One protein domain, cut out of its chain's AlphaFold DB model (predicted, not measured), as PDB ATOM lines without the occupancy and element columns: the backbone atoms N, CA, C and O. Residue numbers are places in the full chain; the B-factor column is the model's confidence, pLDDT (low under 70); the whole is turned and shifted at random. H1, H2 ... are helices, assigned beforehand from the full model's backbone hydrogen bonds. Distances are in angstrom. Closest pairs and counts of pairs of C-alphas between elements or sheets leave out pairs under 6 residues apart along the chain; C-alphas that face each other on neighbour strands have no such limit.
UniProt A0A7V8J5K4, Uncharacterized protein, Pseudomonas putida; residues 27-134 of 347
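This is residues 27 to 134 of the 347 residues of an uncharacterized protein of Pseudomonas putida (UniProt A0A7V8J5K4). This is a loose, elongated cluster of six helices: H5, the longest, lies in the middle, with H1 and H3 packed crosswise on it so that the three touch one another. H4 lies toward one end of the long axis together with the unnamed loop of residues 81 to 94, while at the other end the link of residues 111 to 121 loops out and H6 folds back from it to pack on short H2. The printed part has 108 residues, with named helices H1, H2, H3, H4, H5 and H6 in that order along the chain and no named strand. The class is all helix, with 64 residues in named elements. The whole is loose, with a radius of gyration of the C-alphas of 16.6 A, and its C-alphas span 55 by 30 by 22 A along their three main axes.

H1, residues 30 to 37, touches H3, residues 53 to 63, and the closest C-alphas are those of Leu 31 and Glu 58, 6.3 A apart. These two helices stand about perpendicular, only just, at 72 degrees. H1 also touches H5, residues 95 to 110, which meets it with residues 96 to 100 alone; the closest C-alphas are those of Ile 34 and Met 97, 6.7 A apart. H1 and H5 run opposite ways at a steep tilt of 69 degrees, only just short of about perpendicular. H2, residues 42 to 46, and H1 are near each other, with 5 pairs of C-alphas within 10 A. H2 and H3 are close but not clearly touching, with the closest C-alphas, those of Met 43 and Ala 54, 6.8 A apart. H3 touches H5, which meets it with residues 99 to 104 alone; the closest C-alphas are those of Ile 57 and Ile 103, 6.8 A apart. H3 and H5 run opposite ways at a steep tilt of 52 degrees. H4, residues 69 to 80, and H5 only just touch, with 3 pairs of C-alphas within 8 A, and stand about perpendicular at 76 degrees. Their closest C-alphas are those of Gly 72 and Trp 95, 5.9 A apart. H5 is the hub, touching three helices. H6, residues 122 to 133, touches H2 with residues 129 to 133 alone, and the closest C-alphas are those of Val 42 and Ile 133, 5.9 A apart. Among the pairs that are apart are H1 and H6, H4 and H6, and H5 and H6. In H1, H2, H3, H4, H5 and H6 every O i to N i+4 pair is within hydrogen-bond range.

H1 begins with the C-alpha of Pro 30 at (37.542, 30.399, 20.866) and is 10.7 A long from first to last C-alpha. H2 runs from Val 42 to Leu 46 and H3 from Leu 53 to Asn 63, the latter 15.3 A long. H4 runs 16.1 A from Ser 69 to Gly 80. H5 begins with the C-alpha of Trp 95 at (35.281, 42.524, 21.804) and measures 22.7 A to Ser 110. H6 is 16.2 A long and ends with the C-alpha of Ile 133 at (20.443, 34.247, 27.855).

The two C-alphas farthest apart are those of Asp 83 and Gly 119, 55.2 A. The printed part, residues 27 to 134, has no cut. The links from H4 to H5, of 14 residues, and from H5 to H6, of 11, are long. The mean pLDDT of the printed part is 70.4, and 50 residues are under 70, among them residues 65 to 73, 76 to 91 and 111 to 124.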
ATOM      1  N   THR A  27      44.403  30.703  22.654       44.66
ATOM      2  CA  THR A  27      44.033  29.317  22.651       44.66
ATOM      3  C   THR A  27      43.328  29.184  21.322       44.66
ATOM      4  O   THR A  27      42.450  29.977  20.985       44.66
ATOM      5  N   ARG A  28      43.735  28.199  20.523       54.94
ATOM      6  CA  ARG A  28      43.078  27.868  19.249       54.94
ATOM      7  C   ARG A  28      41.654  27.313  19.459       54.94
ATOM      8  O   ARG A  28      41.199  26.501  18.671       54.94
ATOM      9  N   GLN A  29      41.006  27.673  20.566       67.00
ATOM     10  CA  GLN A  29      39.708  27.199  21.028       67.00
ATOM     11  C   GLN A  29      38.894  28.412  21.505       67.00
ATOM     12  O   GLN A  29      38.791  28.644  22.714       67.00
ATOM     13  N   PRO A  30      38.348  29.213  20.569       69.62
ATOM     14  CA  PRO A  30      37.542  30.399  20.866       69.62
ATOM     15  C   PRO A  30      36.435  30.144  21.894       69.62
ATOM     16  O   PRO A  30      36.239  30.956  22.795       69.62
ATOM     17  N   LEU A  31      35.784  28.976  21.830       67.88
ATOM     18  CA  LEU A  31      34.723  28.594  22.762       67.88
ATOM     19  C   LEU A  31      35.191  28.427  24.210       67.88
ATOM     20  O   LEU A  31      34.433  28.741  25.115       67.88
ATOM     21  N   ARG A  32      36.429  27.986  24.468       70.88
ATOM     22  CA  ARG A  32      36.937  27.910  25.852       70.88
ATOM     23  C   ARG A  32      37.167  29.286  26.457       70.88
ATOM     24  O   ARG A  32      37.011  29.461  27.657       70.88
ATOM     25  N   MET A  33      37.561  30.249  25.629       69.31
ATOM     26  CA  MET A  33      37.718  31.628  26.070       69.31
ATOM     27  C   MET A  33      36.358  32.294  26.276       69.31
ATOM     28  O   MET A  33      36.196  33.010  27.252       69.31
ATOM     29  N   ILE A  34      35.381  32.023  25.406       72.25
ATOM     30  CA  ILE A  34      34.002  32.493  25.591       72.25
ATOM     31  C   ILE A  34      33.396  31.875  26.847       72.25
ATOM     32  O   ILE A  34      32.900  32.623  27.666       72.25
ATOM     33  N   ALA A  35      33.548  30.571  27.080       70.31
ATOM     34  CA  ALA A  35      33.082  29.923  28.308       70.31
ATOM     35  C   ALA A  35      33.744  30.485  29.582       70.31
ATOM     36  O   ALA A  35      33.151  30.443  30.649       70.31
ATOM     37  N   ALA A  36      34.964  31.025  29.487       66.69
ATOM     38  CA  ALA A  36      35.615  31.722  30.599       66.69
ATOM     39  C   ALA A  36      35.126  33.174  30.784       66.69
ATOM     40  O   ALA A  36      35.413  33.784  31.812       66.69
ATOM     41  N   LEU A  37      34.453  33.742  29.781       63.75
ATOM     42  CA  LEU A  37      33.889  35.095  29.791       63.75
ATOM     43  C   LEU A  37      32.365  35.093  30.006       63.75
ATOM     44  O   LEU A  37      31.820  36.089  30.472       63.75
ATOM     45  N   GLU A  38      31.674  34.014  29.641       67.38
ATOM     46  CA  GLU A  38      30.250  33.805  29.881       67.38
ATOM     47  C   GLU A  38      30.029  33.379  31.328       67.38
ATOM     48  O   GLU A  38      30.602  32.402  31.798       67.38
ATOM     49  N   GLN A  39      29.153  34.096  32.026       62.34
ATOM     50  CA  GLN A  39      28.824  33.800  33.420       62.34
ATOM     51  C   GLN A  39      27.763  32.689  33.570       62.34
ATOM     52  O   GLN A  39      27.673  32.093  34.635       62.34
ATOM     53  N   HIS A  40      26.990  32.380  32.516       60.84
ATOM     54  CA  HIS A  40      25.741  31.602  32.625       60.84
ATOM     55  C   HIS A  40      25.660  30.346  31.735       60.84
ATOM     56  O   HIS A  40      24.565  29.909  31.425       60.84
ATOM     57  N   GLU A  41      26.780  29.761  31.289       75.00
ATOM     58  CA  GLU A  41      26.810  28.525  30.463       75.00
ATOM     59  C   GLU A  41      25.782  28.486  29.300       75.00
ATOM     60  O   GLU A  41      25.284  27.423  28.919       75.00
ATOM     61  N   VAL A  42      25.480  29.644  28.695       78.31
ATOM     62  CA  VAL A  42      24.427  29.837  27.672       78.31
ATOM     63  C   VAL A  42      24.542  28.817  26.543       78.31
ATOM     64  O   VAL A  42      23.555  28.197  26.143       78.31
ATOM     65  N   MET A  43      25.766  28.559  26.084       79.12
ATOM     66  CA  MET A  43      26.036  27.548  25.065       79.12
ATOM     67  C   MET A  43      25.636  26.126  25.466       79.12
ATOM     68  O   MET A  43      25.161  25.373  24.617       79.12
ATOM     69  N   GLY A  44      25.823  25.748  26.732       79.56
ATOM     70  CA  GLY A  44      25.457  24.427  27.242       79.56
ATOM     71  C   GLY A  44      23.947  24.208  27.225       79.56
ATOM     72  O   GLY A  44      23.479  23.144  26.819       79.56
ATOM     73  N   PHE A  45      23.181  25.232  27.593       82.19
ATOM     74  CA  PHE A  45      21.722  25.204  27.534       82.19
ATOM     75  C   PHE A  45      21.197  25.189  26.093       82.19
ATOM     76  O   PHE A  45      20.415  24.310  25.729       82.19
ATOM     77  N   LEU A  46      21.675  26.090  25.228       81.00
ATOM     78  CA  LEU A  46      21.209  26.159  23.838       81.00
ATOM     79  C   LEU A  46      21.552  24.896  23.030       81.00
ATOM     80  O   LEU A  46      20.775  24.490  22.162       81.00
ATOM     81  N   ALA A  47      22.673  24.233  23.336       82.62
ATOM     82  CA  ALA A  47      23.069  22.982  22.690       82.62
ATOM     83  C   ALA A  47      22.086  21.820  22.934       82.62
ATOM     84  O   ALA A  47      22.067  20.870  22.152       82.62
ATOM     85  N   GLN A  48      21.234  21.896  23.965       83.00
ATOM     86  CA  GLN A  48      20.172  20.907  24.194       83.00
ATOM     87  C   GLN A  48      19.117  20.937  23.079       83.00
ATOM     88  O   GLN A  48      18.544  19.902  22.735       83.00
ATOM     89  N   PHE A  49      18.893  22.111  22.486       78.56
ATOM     90  CA  PHE A  49      17.921  22.328  21.414       78.56
ATOM     91  C   PHE A  49      18.567  22.275  20.027       78.56
ATOM     92  O   PHE A  49      17.949  21.796  19.074       78.56
ATOM     93  N   TRP A  50      19.826  22.714  19.921       82.50
ATOM     94  CA  TRP A  50      20.618  22.672  18.691       82.50
ATOM     95  C   TRP A  50      22.007  22.073  18.954       82.50
ATOM     96  O   TRP A  50      22.961  22.818  19.183       82.50
ATOM     97  N   PRO A  51      22.157  20.739  18.875       82.44
ATOM     98  CA  PRO A  51      23.412  20.055  19.204       82.44
ATOM     99  C   PRO A  51      24.623  20.529  18.390       82.44
ATOM    100  O   PRO A  51      25.741  20.569  18.901       82.44
ATOM    101  N   ASP A  52      24.398  20.944  17.142       81.50
ATOM    102  CA  ASP A  52      25.456  21.411  16.239       81.50
ATOM    103  C   ASP A  52      25.828  22.893  16.451       81.50
ATOM    104  O   ASP A  52      26.786  23.381  15.848       81.50
ATOM    105  N   LEU A  53      25.104  23.632  17.304       82.50
ATOM    106  CA  LEU A  53      25.275  25.080  17.470       82.50
ATOM    107  C   LEU A  53      26.689  25.454  17.919       82.50
ATOM    108  O   LEU A  53      27.288  26.373  17.364       82.50
ATOM    109  N   ALA A  54      27.241  24.717  18.886       81.81
ATOM    110  CA  ALA A  54      28.596  24.954  19.373       81.81
ATOM    111  C   ALA A  54      29.628  24.811  18.245       81.81
ATOM    112  O   ALA A  54      30.474  25.685  18.071       81.81
ATOM    113  N   TYR A  55      29.508  23.764  17.426       82.38
ATOM    114  CA  TYR A  55      30.403  23.541  16.295       82.38
ATOM    115  C   TYR A  55      30.311  24.669  15.255       82.38
ATOM    116  O   TYR A  55      31.335  25.195  14.823       82.38
ATOM    117  N   ILE A  56      29.094  25.092  14.901       80.38
ATOM    118  CA  ILE A  56      28.860  26.169  13.924       80.38
ATOM    119  C   ILE A  56      29.437  27.500  14.423       80.38
ATOM    120  O   ILE A  56      30.060  28.243  13.659       80.38
ATOM    121  N   ILE A  57      29.239  27.816  15.705       82.88
ATOM    122  CA  ILE A  57      29.789  29.026  16.319       82.88
ATOM    123  C   ILE A  57      31.317  28.954  16.334       82.88
ATOM    124  O   ILE A  57      31.965  29.911  15.919       82.88
ATOM    125  N   GLU A  58      31.905  27.826  16.733       82.19
ATOM    126  CA  GLU A  58      33.359  27.642  16.729       82.19
ATOM    127  C   GLU A  58      33.961  27.803  15.329       82.19
ATOM    128  O   GLU A  58      34.966  28.496  15.165       82.19
ATOM    129  N   GLU A  59      33.334  27.227  14.303       81.94
ATOM    130  CA  GLU A  59      33.755  27.387  12.911       81.94
ATOM    131  C   GLU A  59      33.726  28.863  12.488       81.94
ATOM    132  O   GLU A  59      34.699  29.380  11.933       81.94
ATOM    133  N   ARG A  60      32.642  29.583  12.799       79.38
ATOM    134  CA  ARG A  60      32.519  31.013  12.480       79.38
ATOM    135  C   ARG A  60      33.532  31.866  13.228       79.38
ATOM    136  O   ARG A  60      34.136  32.740  12.617       79.38
ATOM    137  N   LEU A  61      33.761  31.597  14.510       78.44
ATOM    138  CA  LEU A  61      34.760  32.301  15.312       78.44
ATOM    139  C   LEU A  61      36.176  32.071  14.776       78.44
ATOM    140  O   LEU A  61      36.958  33.015  14.724       78.44
ATOM    141  N   ASN A  62      36.486  30.853  14.325       76.56
ATOM    142  CA  ASN A  62      37.764  30.528  13.685       76.56
ATOM    143  C   ASN A  62      37.935  31.200  12.310       76.56
ATOM    144  O   ASN A  62      39.064  31.456  11.894       76.56
ATOM    145  N   ASN A  63      36.832  31.487  11.614       74.56
ATOM    146  CA  ASN A  63      36.825  32.189  10.327       74.56
ATOM    147  C   ASN A  63      36.869  33.719  10.468       74.56
ATOM    148  O   ASN A  63      37.212  34.421   9.514       74.56
ATOM    149  N   VAL A  64      36.535  34.252  11.643       71.19
ATOM    150  CA  VAL A  64      36.808  35.645  11.998       71.19
ATOM    151  C   VAL A  64      38.287  35.753  12.371       71.19
ATOM    152  O   VAL A  64      38.858  34.822  12.932       71.19
ATOM    153  N   ALA A  65      38.932  36.883  12.065       61.81
ATOM    154  CA  ALA A  65      40.319  37.147  12.447       61.81
ATOM    155  C   ALA A  65      40.450  37.343  13.974       61.81
ATOM    156  O   ALA A  65      40.763  38.415  14.477       61.81
ATOM    157  N   TRP A  66      40.193  36.277  14.728       61.72
ATOM    158  CA  TRP A  66      40.156  36.205  16.186       61.72
ATOM    159  C   TRP A  66      41.525  36.471  16.832       61.72
ATOM    160  O   TRP A  66      41.629  36.704  18.031       61.72
ATOM    161  N   GLY A  67      42.598  36.436  16.039       57.19
ATOM    162  CA  GLY A  67      43.940  36.841  16.455       57.19
ATOM    163  C   GLY A  67      44.247  38.329  16.252       57.19
ATOM    164  O   GLY A  67      45.306  38.776  16.692       57.19
ATOM    165  N   ASP A  68      43.371  39.099  15.595       63.59
ATOM    166  CA  ASP A  68      43.629  40.509  15.312       63.59
ATOM    167  C   ASP A  68      43.421  41.368  16.561       63.59
ATOM    168  O   ASP A  68      42.369  41.370  17.195       63.59
ATOM    169  N   SER A  69      44.420  42.184  16.886       62.47
ATOM    170  CA  SER A  69      44.351  43.140  17.998       62.47
ATOM    171  C   SER A  69      43.605  44.434  17.645       62.47
ATOM    172  O   SER A  69      43.353  45.265  18.521       62.47
ATOM    173  N   ILE A  70      43.237  44.627  16.370       67.38
ATOM    174  CA  ILE A  70      42.596  45.849  15.857       67.38
ATOM    175  C   ILE A  70      41.192  46.065  16.454       67.38
ATOM    176  O   ILE A  70      40.948  47.170  16.946       67.38
ATOM    177  N   PRO A  71      40.277  45.069  16.489       67.69
ATOM    178  CA  PRO A  71      38.977  45.219  17.149       67.69
ATOM    179  C   PRO A  71      39.122  45.581  18.628       67.69
ATOM    180  O   PRO A  71      38.472  46.514  19.103       67.69
ATOM    181  N   GLY A  72      40.057  44.926  19.327       67.06
ATOM    182  CA  GLY A  72      40.401  45.253  20.706       67.06
ATOM    183  C   GLY A  72      40.852  46.704  20.857       67.06
ATOM    184  O   GLY A  72      40.306  47.430  21.682       67.06
ATOM    185  N   ARG A  73      41.788  47.176  20.023       67.56
ATOM    186  CA  ARG A  73      42.261  48.572  20.033       67.56
ATOM    187  C   ARG A  73      41.129  49.572  19.766       67.56
ATOM    188  O   ARG A  73      41.041  50.576  20.467       67.56
ATOM    189  N   ASN A  74      40.254  49.302  18.798       70.00
ATOM    190  CA  ASN A  74      39.116  50.172  18.493       70.00
ATOM    191  C   ASN A  74      38.114  50.223  19.655       70.00
ATOM    192  O   ASN A  74      37.586  51.289  19.959       70.00
ATOM    193  N   ARG A  75      37.882  49.104  20.348       70.00
ATOM    194  CA  ARG A  75      37.024  49.066  21.541       70.00
ATOM    195  C   ARG A  75      37.657  49.752  22.741       70.00
ATOM    196  O   ARG A  75      36.965  50.497  23.424       70.00
ATOM    197  N   TRP A  76      38.966  49.619  22.936       64.94
ATOM    198  CA  TRP A  76      39.710  50.431  23.903       64.94
ATOM    199  C   TRP A  76      39.572  51.927  23.616       64.94
ATOM    200  O   TRP A  76      39.365  52.710  24.536       64.94
ATOM    201  N   GLN A  77      39.623  52.322  22.345       69.00
ATOM    202  CA  GLN A  77      39.376  53.695  21.910       69.00
ATOM    203  C   GLN A  77      37.907  54.121  22.042       69.00
ATOM    204  O   GLN A  77      37.632  55.304  22.181       69.00
ATOM    205  N   LEU A  78      36.942  53.205  22.004       69.56
ATOM    206  CA  LEU A  78      35.541  53.527  22.290       69.56
ATOM    207  C   LEU A  78      35.305  53.681  23.796       69.56
ATOM    208  O   LEU A  78      34.665  54.644  24.206       69.56
ATOM    209  N   ARG A  79      35.885  52.794  24.616       68.06
ATOM    210  CA  ARG A  79      35.864  52.881  26.082       68.06
ATOM    211  C   ARG A  79      36.565  54.148  26.561       68.06
ATOM    212  O   ARG A  79      36.003  54.880  27.352       68.06
ATOM    213  N   GLY A  80      37.779  54.420  26.087       61.41
ATOM    214  CA  GLY A  80      38.622  55.527  26.556       61.41
ATOM    215  C   GLY A  80      38.586  56.801  25.706       61.41
ATOM    216  O   GLY A  80      39.223  57.786  26.066       61.41
ATOM    217  N   GLY A  81      37.860  56.822  24.587       62.19
ATOM    218  CA  GLY A  81      37.946  57.883  23.575       62.19
ATOM    219  C   GLY A  81      39.108  57.653  22.600       62.19
ATOM    220  O   GLY A  81      40.151  57.109  22.967       62.19
ATOM    221  N   ARG A  82      38.940  58.045  21.329       59.75
ATOM    222  CA  ARG A  82      39.926  57.780  20.253       59.75
ATOM    223  C   ARG A  82      41.309  58.376  20.527       59.75
ATOM    224  O   ARG A  82      42.318  57.834  20.094       59.75
ATOM    225  N   ASP A  83      41.333  59.472  21.261       59.84
ATOM    226  CA  ASP A  83      42.486  60.231  21.744       59.84
ATOM    227  C   ASP A  83      42.708  60.053  23.261       59.84
ATOM    228  O   ASP A  83      43.474  60.787  23.888       59.84
ATOM    229  N   GLY A  84      42.011  59.093  23.880       56.16
ATOM    230  CA  GLY A  84      41.999  58.903  25.325       56.16
ATOM    231  C   GLY A  84      41.239  59.998  26.081       56.16
ATOM    232  O   GLY A  84      41.384  60.095  27.300       56.16
ATOM    233  N   SER A  85      40.515  60.886  25.393       55.38
ATOM    234  CA  SER A  85      39.855  62.035  26.016       55.38
ATOM    235  C   SER A  85      38.488  61.718  26.614       55.38
ATOM    236  O   SER A  85      37.934  62.586  27.291       55.38
ATOM    237  N   ALA A  86      37.945  60.508  26.411       55.59
ATOM    238  CA  ALA A  86      36.660  60.171  27.005       55.59
ATOM    239  C   ALA A  86      36.807  60.203  28.523       55.59
ATOM    240  O   ALA A  86      37.550  59.430  29.127       55.59
ATOM    241  N   ARG A  87      36.102  61.149  29.136       58.78
ATOM    242  CA  ARG A  87      36.049  61.298  30.589       58.78
ATOM    243  C   ARG A  87      35.050  60.354  31.230       58.78
ATOM    244  O   ARG A  87      35.008  60.283  32.447       58.78
ATOM    245  N   LEU A  88      34.246  59.660  30.437       61.38
ATOM    246  CA  LEU A  88      33.307  58.651  30.898       61.38
ATOM    247  C   LEU A  88      33.584  57.386  30.107       61.38
ATOM    248  O   LEU A  88      33.420  57.416  28.883       61.38
ATOM    249  N   PRO A  89      34.044  56.306  30.758       64.19
ATOM    250  CA  PRO A  89      34.238  55.069  30.048       64.19
ATOM    251  C   PRO A  89      32.888  54.562  29.552       64.19
ATOM    252  O   PRO A  89      31.971  54.340  30.341       64.19
ATOM    253  N   ALA A  90      32.756  54.388  28.238       66.94
ATOM    254  CA  ALA A  90      31.600  53.687  27.704       66.94
ATOM    255  C   ALA A  90      31.604  52.256  28.257       66.94
ATOM    256  O   ALA A  90      32.643  51.590  28.228       66.94
ATOM    257  N   GLN A  91      30.454  51.784  28.746       68.81
ATOM    258  CA  GLN A  91      30.287  50.366  29.034       68.81
ATOM    259  C   GLN A  91      30.377  49.626  27.698       68.81
ATOM    260  O   GLN A  91      29.519  49.777  26.830       68.81
ATOM    261  N   VAL A  92      31.480  48.912  27.496       70.00
ATOM    262  CA  VAL A  92      31.719  48.097  26.308       70.00
ATOM    263  C   VAL A  92      31.971  46.677  26.765       70.00
ATOM    264  O   VAL A  92      32.726  46.454  27.714       70.00
ATOM    265  N   LEU A  93      31.357  45.724  26.076       72.06
ATOM    266  CA  LEU A  93      31.671  44.322  26.274       72.06
ATOM    267  C   LEU A  93      33.097  44.046  25.765       72.06
ATOM    268  O   LEU A  93      33.603  44.757  24.882       72.06
ATOM    269  N   PRO A  94      33.771  43.004  26.281       74.75
ATOM    270  CA  PRO A  94      34.963  42.478  25.636       74.75
ATOM    271  C   PRO A  94      34.663  42.201  24.159       74.75
ATOM    272  O   PRO A  94      33.643  41.598  23.831       74.75
ATOM    273  N   TRP A  95      35.538  42.628  23.247       74.50
ATOM    274  CA  TRP A  95      35.281  42.524  21.804       74.50
ATOM    275  C   TRP A  95      35.048  41.071  21.350       74.50
ATOM    276  O   TRP A  95      34.309  40.828  20.401       74.50
ATOM    277  N   GLN A  96      35.643  40.103  22.050       77.81
ATOM    278  CA  GLN A  96      35.416  38.676  21.830       77.81
ATOM    279  C   GLN A  96      33.975  38.277  22.149       77.81
ATOM    280  O   GLN A  96      33.369  37.530  21.386       77.81
ATOM    281  N   MET A  97      33.426  38.815  23.244       77.75
ATOM    282  CA  MET A  97      32.032  38.612  23.622       77.75
ATOM    283  C   MET A  97      31.114  39.223  22.566       77.75
ATOM    284  O   MET A  97      30.219  38.555  22.085       77.75
ATOM    285  N   GLU A  98      31.381  40.440  22.096       76.62
ATOM    286  CA  GLU A  98      30.547  41.067  21.060       76.62
ATOM    287  C   GLU A  98      30.514  40.289  19.738       76.62
ATOM    288  O   GLU A  98      29.458  40.170  19.122       76.62
ATOM    289  N   ILE A  99      31.661  39.768  19.286       79.81
ATOM    290  CA  ILE A  99      31.718  38.937  18.074       79.81
ATOM    291  C   ILE A  99      30.929  37.651  18.289       79.81
ATOM    292  O   ILE A  99      30.158  37.257  17.415       79.81
ATOM    293  N   TYR A 100      31.107  37.015  19.444       81.81
ATOM    294  CA  TYR A 100      30.347  35.831  19.809       81.81
ATOM    295  C   TYR A 100      28.838  36.107  19.828       81.81
ATOM    296  O   TYR A 100      28.107  35.402  19.143       81.81
ATOM    297  N   LEU A 101      28.384  37.169  20.500       79.88
ATOM    298  CA  LEU A 101      26.973  37.558  20.559       79.88
ATOM    299  C   LEU A 101      26.406  37.897  19.183       79.88
ATOM    300  O   LEU A 101      25.290  37.505  18.872       79.88
ATOM    301  N   SER A 102      27.180  38.566  18.329       81.38
ATOM    302  CA  SER A 102      26.785  38.864  16.947       81.38
ATOM    303  C   SER A 102      26.609  37.594  16.106       81.38
ATOM    304  O   SER A 102      25.644  37.458  15.350       81.38
ATOM    305  N   ILE A 103      27.519  36.624  16.256       81.62
ATOM    306  CA  ILE A 103      27.394  35.319  15.602       81.62
ATOM    307  C   ILE A 103      26.192  34.560  16.166       81.62
ATOM    308  O   ILE A 103      25.413  34.018  15.384       81.62
ATOM    309  N   LEU A 104      26.036  34.531  17.490       82.06
ATOM    310  CA  LEU A 104      24.946  33.846  18.174       82.06
ATOM    311  C   LEU A 104      23.588  34.412  17.749       82.06
ATOM    312  O   LEU A 104      22.738  33.638  17.327       82.06
ATOM    313  N   ASP A 105      23.410  35.733  17.763       80.94
ATOM    314  CA  ASP A 105      22.196  36.421  17.306       80.94
ATOM    315  C   ASP A 105      21.868  36.071  15.845       80.94
ATOM    316  O   ASP A 105      20.774  35.598  15.532       80.94
ATOM    317  N   SER A 106      22.861  36.161  14.950       80.25
ATOM    318  CA  SER A 106      22.702  35.749  13.549       80.25
ATOM    319  C   SER A 106      22.254  34.289  13.409       80.25
ATOM    320  O   SER A 106      21.489  33.971  12.489       80.25
ATOM    321  N   MET A 107      22.737  33.396  14.279       78.31
ATOM    322  CA  MET A 107      22.349  31.987  14.297       78.31
ATOM    323  C   MET A 107      20.963  31.782  14.877       78.31
ATOM    324  O   MET A 107      20.162  31.133  14.219       78.31
ATOM    325  N   LEU A 108      20.620  32.386  16.010       74.50
ATOM    326  CA  LEU A 108      19.289  32.269  16.606       74.50
ATOM    327  C   LEU A 108      18.178  32.711  15.639       74.50
ATOM    328  O   LEU A 108      17.123  32.085  15.599       74.50
ATOM    329  N   VAL A 109      18.439  33.704  14.780       72.50
ATOM    330  CA  VAL A 109      17.511  34.119  13.710       72.50
ATOM    331  C   VAL A 109      17.408  33.094  12.565       72.50
ATOM    332  O   VAL A 109      16.379  33.014  11.892       72.50
ATOM    333  N   SER A 110      18.465  32.319  12.315       71.44
ATOM    334  CA  SER A 110      18.594  31.431  11.147       71.44
ATOM    335  C   SER A 110      18.394  29.944  11.456       71.44
ATOM    336  O   SER A 110      18.285  29.139  10.528       71.44
ATOM    337  N   LEU A 111      18.404  29.553  12.732       69.06
ATOM    338  CA  LEU A 111      18.310  28.159  13.142       69.06
ATOM    339  C   LEU A 111      16.905  27.609  12.862       69.06
ATOM    340  O   LEU A 111      15.900  28.285  13.099       69.06
ATOM    341  N   PRO A 112      16.804  26.366  12.361       66.12
ATOM    342  CA  PRO A 112      15.516  25.726  12.175       66.12
ATOM    343  C   PRO A 112      14.830  25.551  13.531       66.12
ATOM    344  O   PRO A 112      15.484  25.293  14.547       66.12
ATOM    345  N   ARG A 113      13.496  25.656  13.534       65.25
ATOM    346  CA  ARG A 113      12.697  25.393  14.735       65.25
ATOM    347  C   ARG A 113      13.046  24.005  15.293       65.25
ATOM    348  O   ARG A 113      13.085  23.053  14.503       65.25
ATOM    349  N   PRO A 114      13.272  23.866  16.611       65.44
ATOM    350  CA  PRO A 114      13.485  22.561  17.218       65.44
ATOM    351  C   PRO A 114      12.307  21.633  16.896       65.44
ATOM    352  O   PRO A 114      11.144  22.014  17.016       65.44
ATOM    353  N   VAL A 115      12.606  20.405  16.470       59.69
ATOM    354  CA  VAL A 115      11.606  19.427  15.989       59.69
ATOM    355  C   VAL A 115      10.680  18.939  17.119       59.69
ATOM    356  O   VAL A 115       9.611  18.392  16.857       59.69
ATOM    357  N   VAL A 116      11.071  19.154  18.379       57.97
ATOM    358  CA  VAL A 116      10.404  18.642  19.584       57.97
ATOM    359  C   VAL A 116       9.876  19.799  20.435       57.97
ATOM    360  O   VAL A 116      10.250  19.953  21.591       57.97
ATOM    361  N   LEU A 117       9.011  20.638  19.866       56.31
ATOM    362  CA  LEU A 117       8.222  21.584  20.658       56.31
ATOM    363  C   LEU A 117       6.774  21.099  20.691       56.31
ATOM    364  O   LEU A 117       6.125  21.062  19.641       56.31
ATOM    365  N   PRO A 118       6.249  20.677  21.857       50.59
ATOM    366  CA  PRO A 118       4.830  20.382  21.985       50.59
ATOM    367  C   PRO A 118       4.016  21.629  21.603       50.59
ATOM    368  O   PRO A 118       4.385  22.754  21.935       50.59
ATOM    369  N   GLY A 119       2.909  21.456  20.879       49.31
ATOM    370  CA  GLY A 119       2.076  22.589  20.462       49.31
ATOM    371  C   GLY A 119       1.625  23.429  21.665       49.31
ATOM    372  O   GLY A 119       1.089  22.879  22.622       49.31
ATOM    373  N   GLY A 120       1.854  24.745  21.614       56.25
ATOM    374  CA  GLY A 120       1.554  25.685  22.706       56.25
ATOM    375  C   GLY A 120       2.757  26.089  23.574       56.25
ATOM    376  O   GLY A 120       2.681  27.124  24.223       56.25
ATOM    377  N   PHE A 121       3.879  25.358  23.516       51.47
ATOM    378  CA  PHE A 121       5.100  25.628  24.302       51.47
ATOM    379  C   PHE A 121       6.042  26.690  23.701       51.47
ATOM    380  O   PHE A 121       7.055  27.021  24.311       51.47
ATOM    381  N   GLU A 122       5.746  27.237  22.515       60.94
ATOM    382  CA  GLU A 122       6.646  28.193  21.837       60.94
ATOM    383  C   GLU A 122       6.854  29.488  22.647       60.94
ATOM    384  O   GLU A 122       7.930  30.072  22.590       60.94
ATOM    385  N   SER A 123       5.853  29.915  23.427       64.88
ATOM    386  CA  SER A 123       5.933  31.105  24.291       64.88
ATOM    387  C   SER A 123       6.768  30.856  25.545       64.88
ATOM    388  O   SER A 123       7.636  31.659  25.870       64.88
ATOM    389  N   GLU A 124       6.502  29.754  26.248       68.44
ATOM    390  CA  GLU A 124       7.148  29.431  27.526       68.44
ATOM    391  C   GLU A 124       8.622  29.088  27.326       68.44
ATOM    392  O   GLU A 124       9.467  29.596  28.055       68.44
ATOM    393  N   LEU A 125       8.950  28.312  26.285       72.19
ATOM    394  CA  LEU A 125      10.345  28.030  25.972       72.19
ATOM    395  C   LEU A 125      11.082  29.294  25.524       72.19
ATOM    396  O   LEU A 125      12.209  29.510  25.945       72.19
ATOM    397  N   ALA A 126      10.478  30.148  24.691       71.56
ATOM    398  CA  ALA A 126      11.124  31.402  24.300       71.56
ATOM    399  C   ALA A 126      11.398  32.302  25.516       71.56
ATOM    400  O   ALA A 126      12.453  32.930  25.590       71.56
ATOM    401  N   GLU A 127      10.479  32.334  26.481       72.81
ATOM    402  CA  GLU A 127      10.656  33.049  27.742       72.81
ATOM    403  C   GLU A 127      11.750  32.419  28.617       72.81
ATOM    404  O   GLU A 127      12.594  33.139  29.147       72.81
ATOM    405  N   GLU A 128      11.795  31.091  28.727       75.12
ATOM    406  CA  GLU A 128      12.846  30.355  29.441       75.12
ATOM    407  C   GLU A 128      14.226  30.588  28.810       75.12
ATOM    408  O   GLU A 128      15.187  30.907  29.508       75.12
ATOM    409  N   MET A 129      14.317  30.525  27.480       75.44
ATOM    410  CA  MET A 129      15.545  30.811  26.741       75.44
ATOM    411  C   MET A 129      15.993  32.254  26.942       75.44
ATOM    412  O   MET A 129      17.176  32.496  27.172       75.44
ATOM    413  N   LEU A 130      15.062  33.209  26.903       76.62
ATOM    414  CA  LEU A 130      15.363  34.612  27.158       76.62
ATOM    415  C   LEU A 130      15.886  34.823  28.584       76.62
ATOM    416  O   LEU A 130      16.872  35.534  28.756       76.62
ATOM    417  N   ARG A 131      15.279  34.174  29.585       75.38
ATOM    418  CA  ARG A 131      15.739  34.216  30.983       75.38
ATOM    419  C   ARG A 131      17.108  33.565  31.172       75.38
ATOM    420  O   ARG A 131      17.850  33.989  32.041       75.38
ATOM    421  N   TYR A 132      17.465  32.562  30.375       77.12
ATOM    422  CA  TYR A 132      18.789  31.941  30.464       77.12
ATOM    423  C   TYR A 132      19.880  32.784  29.787       77.12
ATOM    424  O   TYR A 132      20.999  32.893  30.278       77.12
ATOM    425  N   ILE A 133      19.548  33.394  28.647       75.25
ATOM    426  CA  ILE A 133      20.443  34.247  27.855       75.25
ATOM    427  C   ILE A 133      20.685  35.593  28.557       75.25
ATOM    428  O   ILE A 133      21.813  36.081  28.597       75.25
ATOM    429  N   LEU A 134      19.627  36.197  29.099       78.25
ATOM    430  CA  LEU A 134      19.641  37.503  29.758       78.25
ATOM    431  C   LEU A 134      18.930  37.406  31.122       78.25
ATOM    432  O   LEU A 134      17.799  37.885  31.274       78.25
TER     433      LEU A 134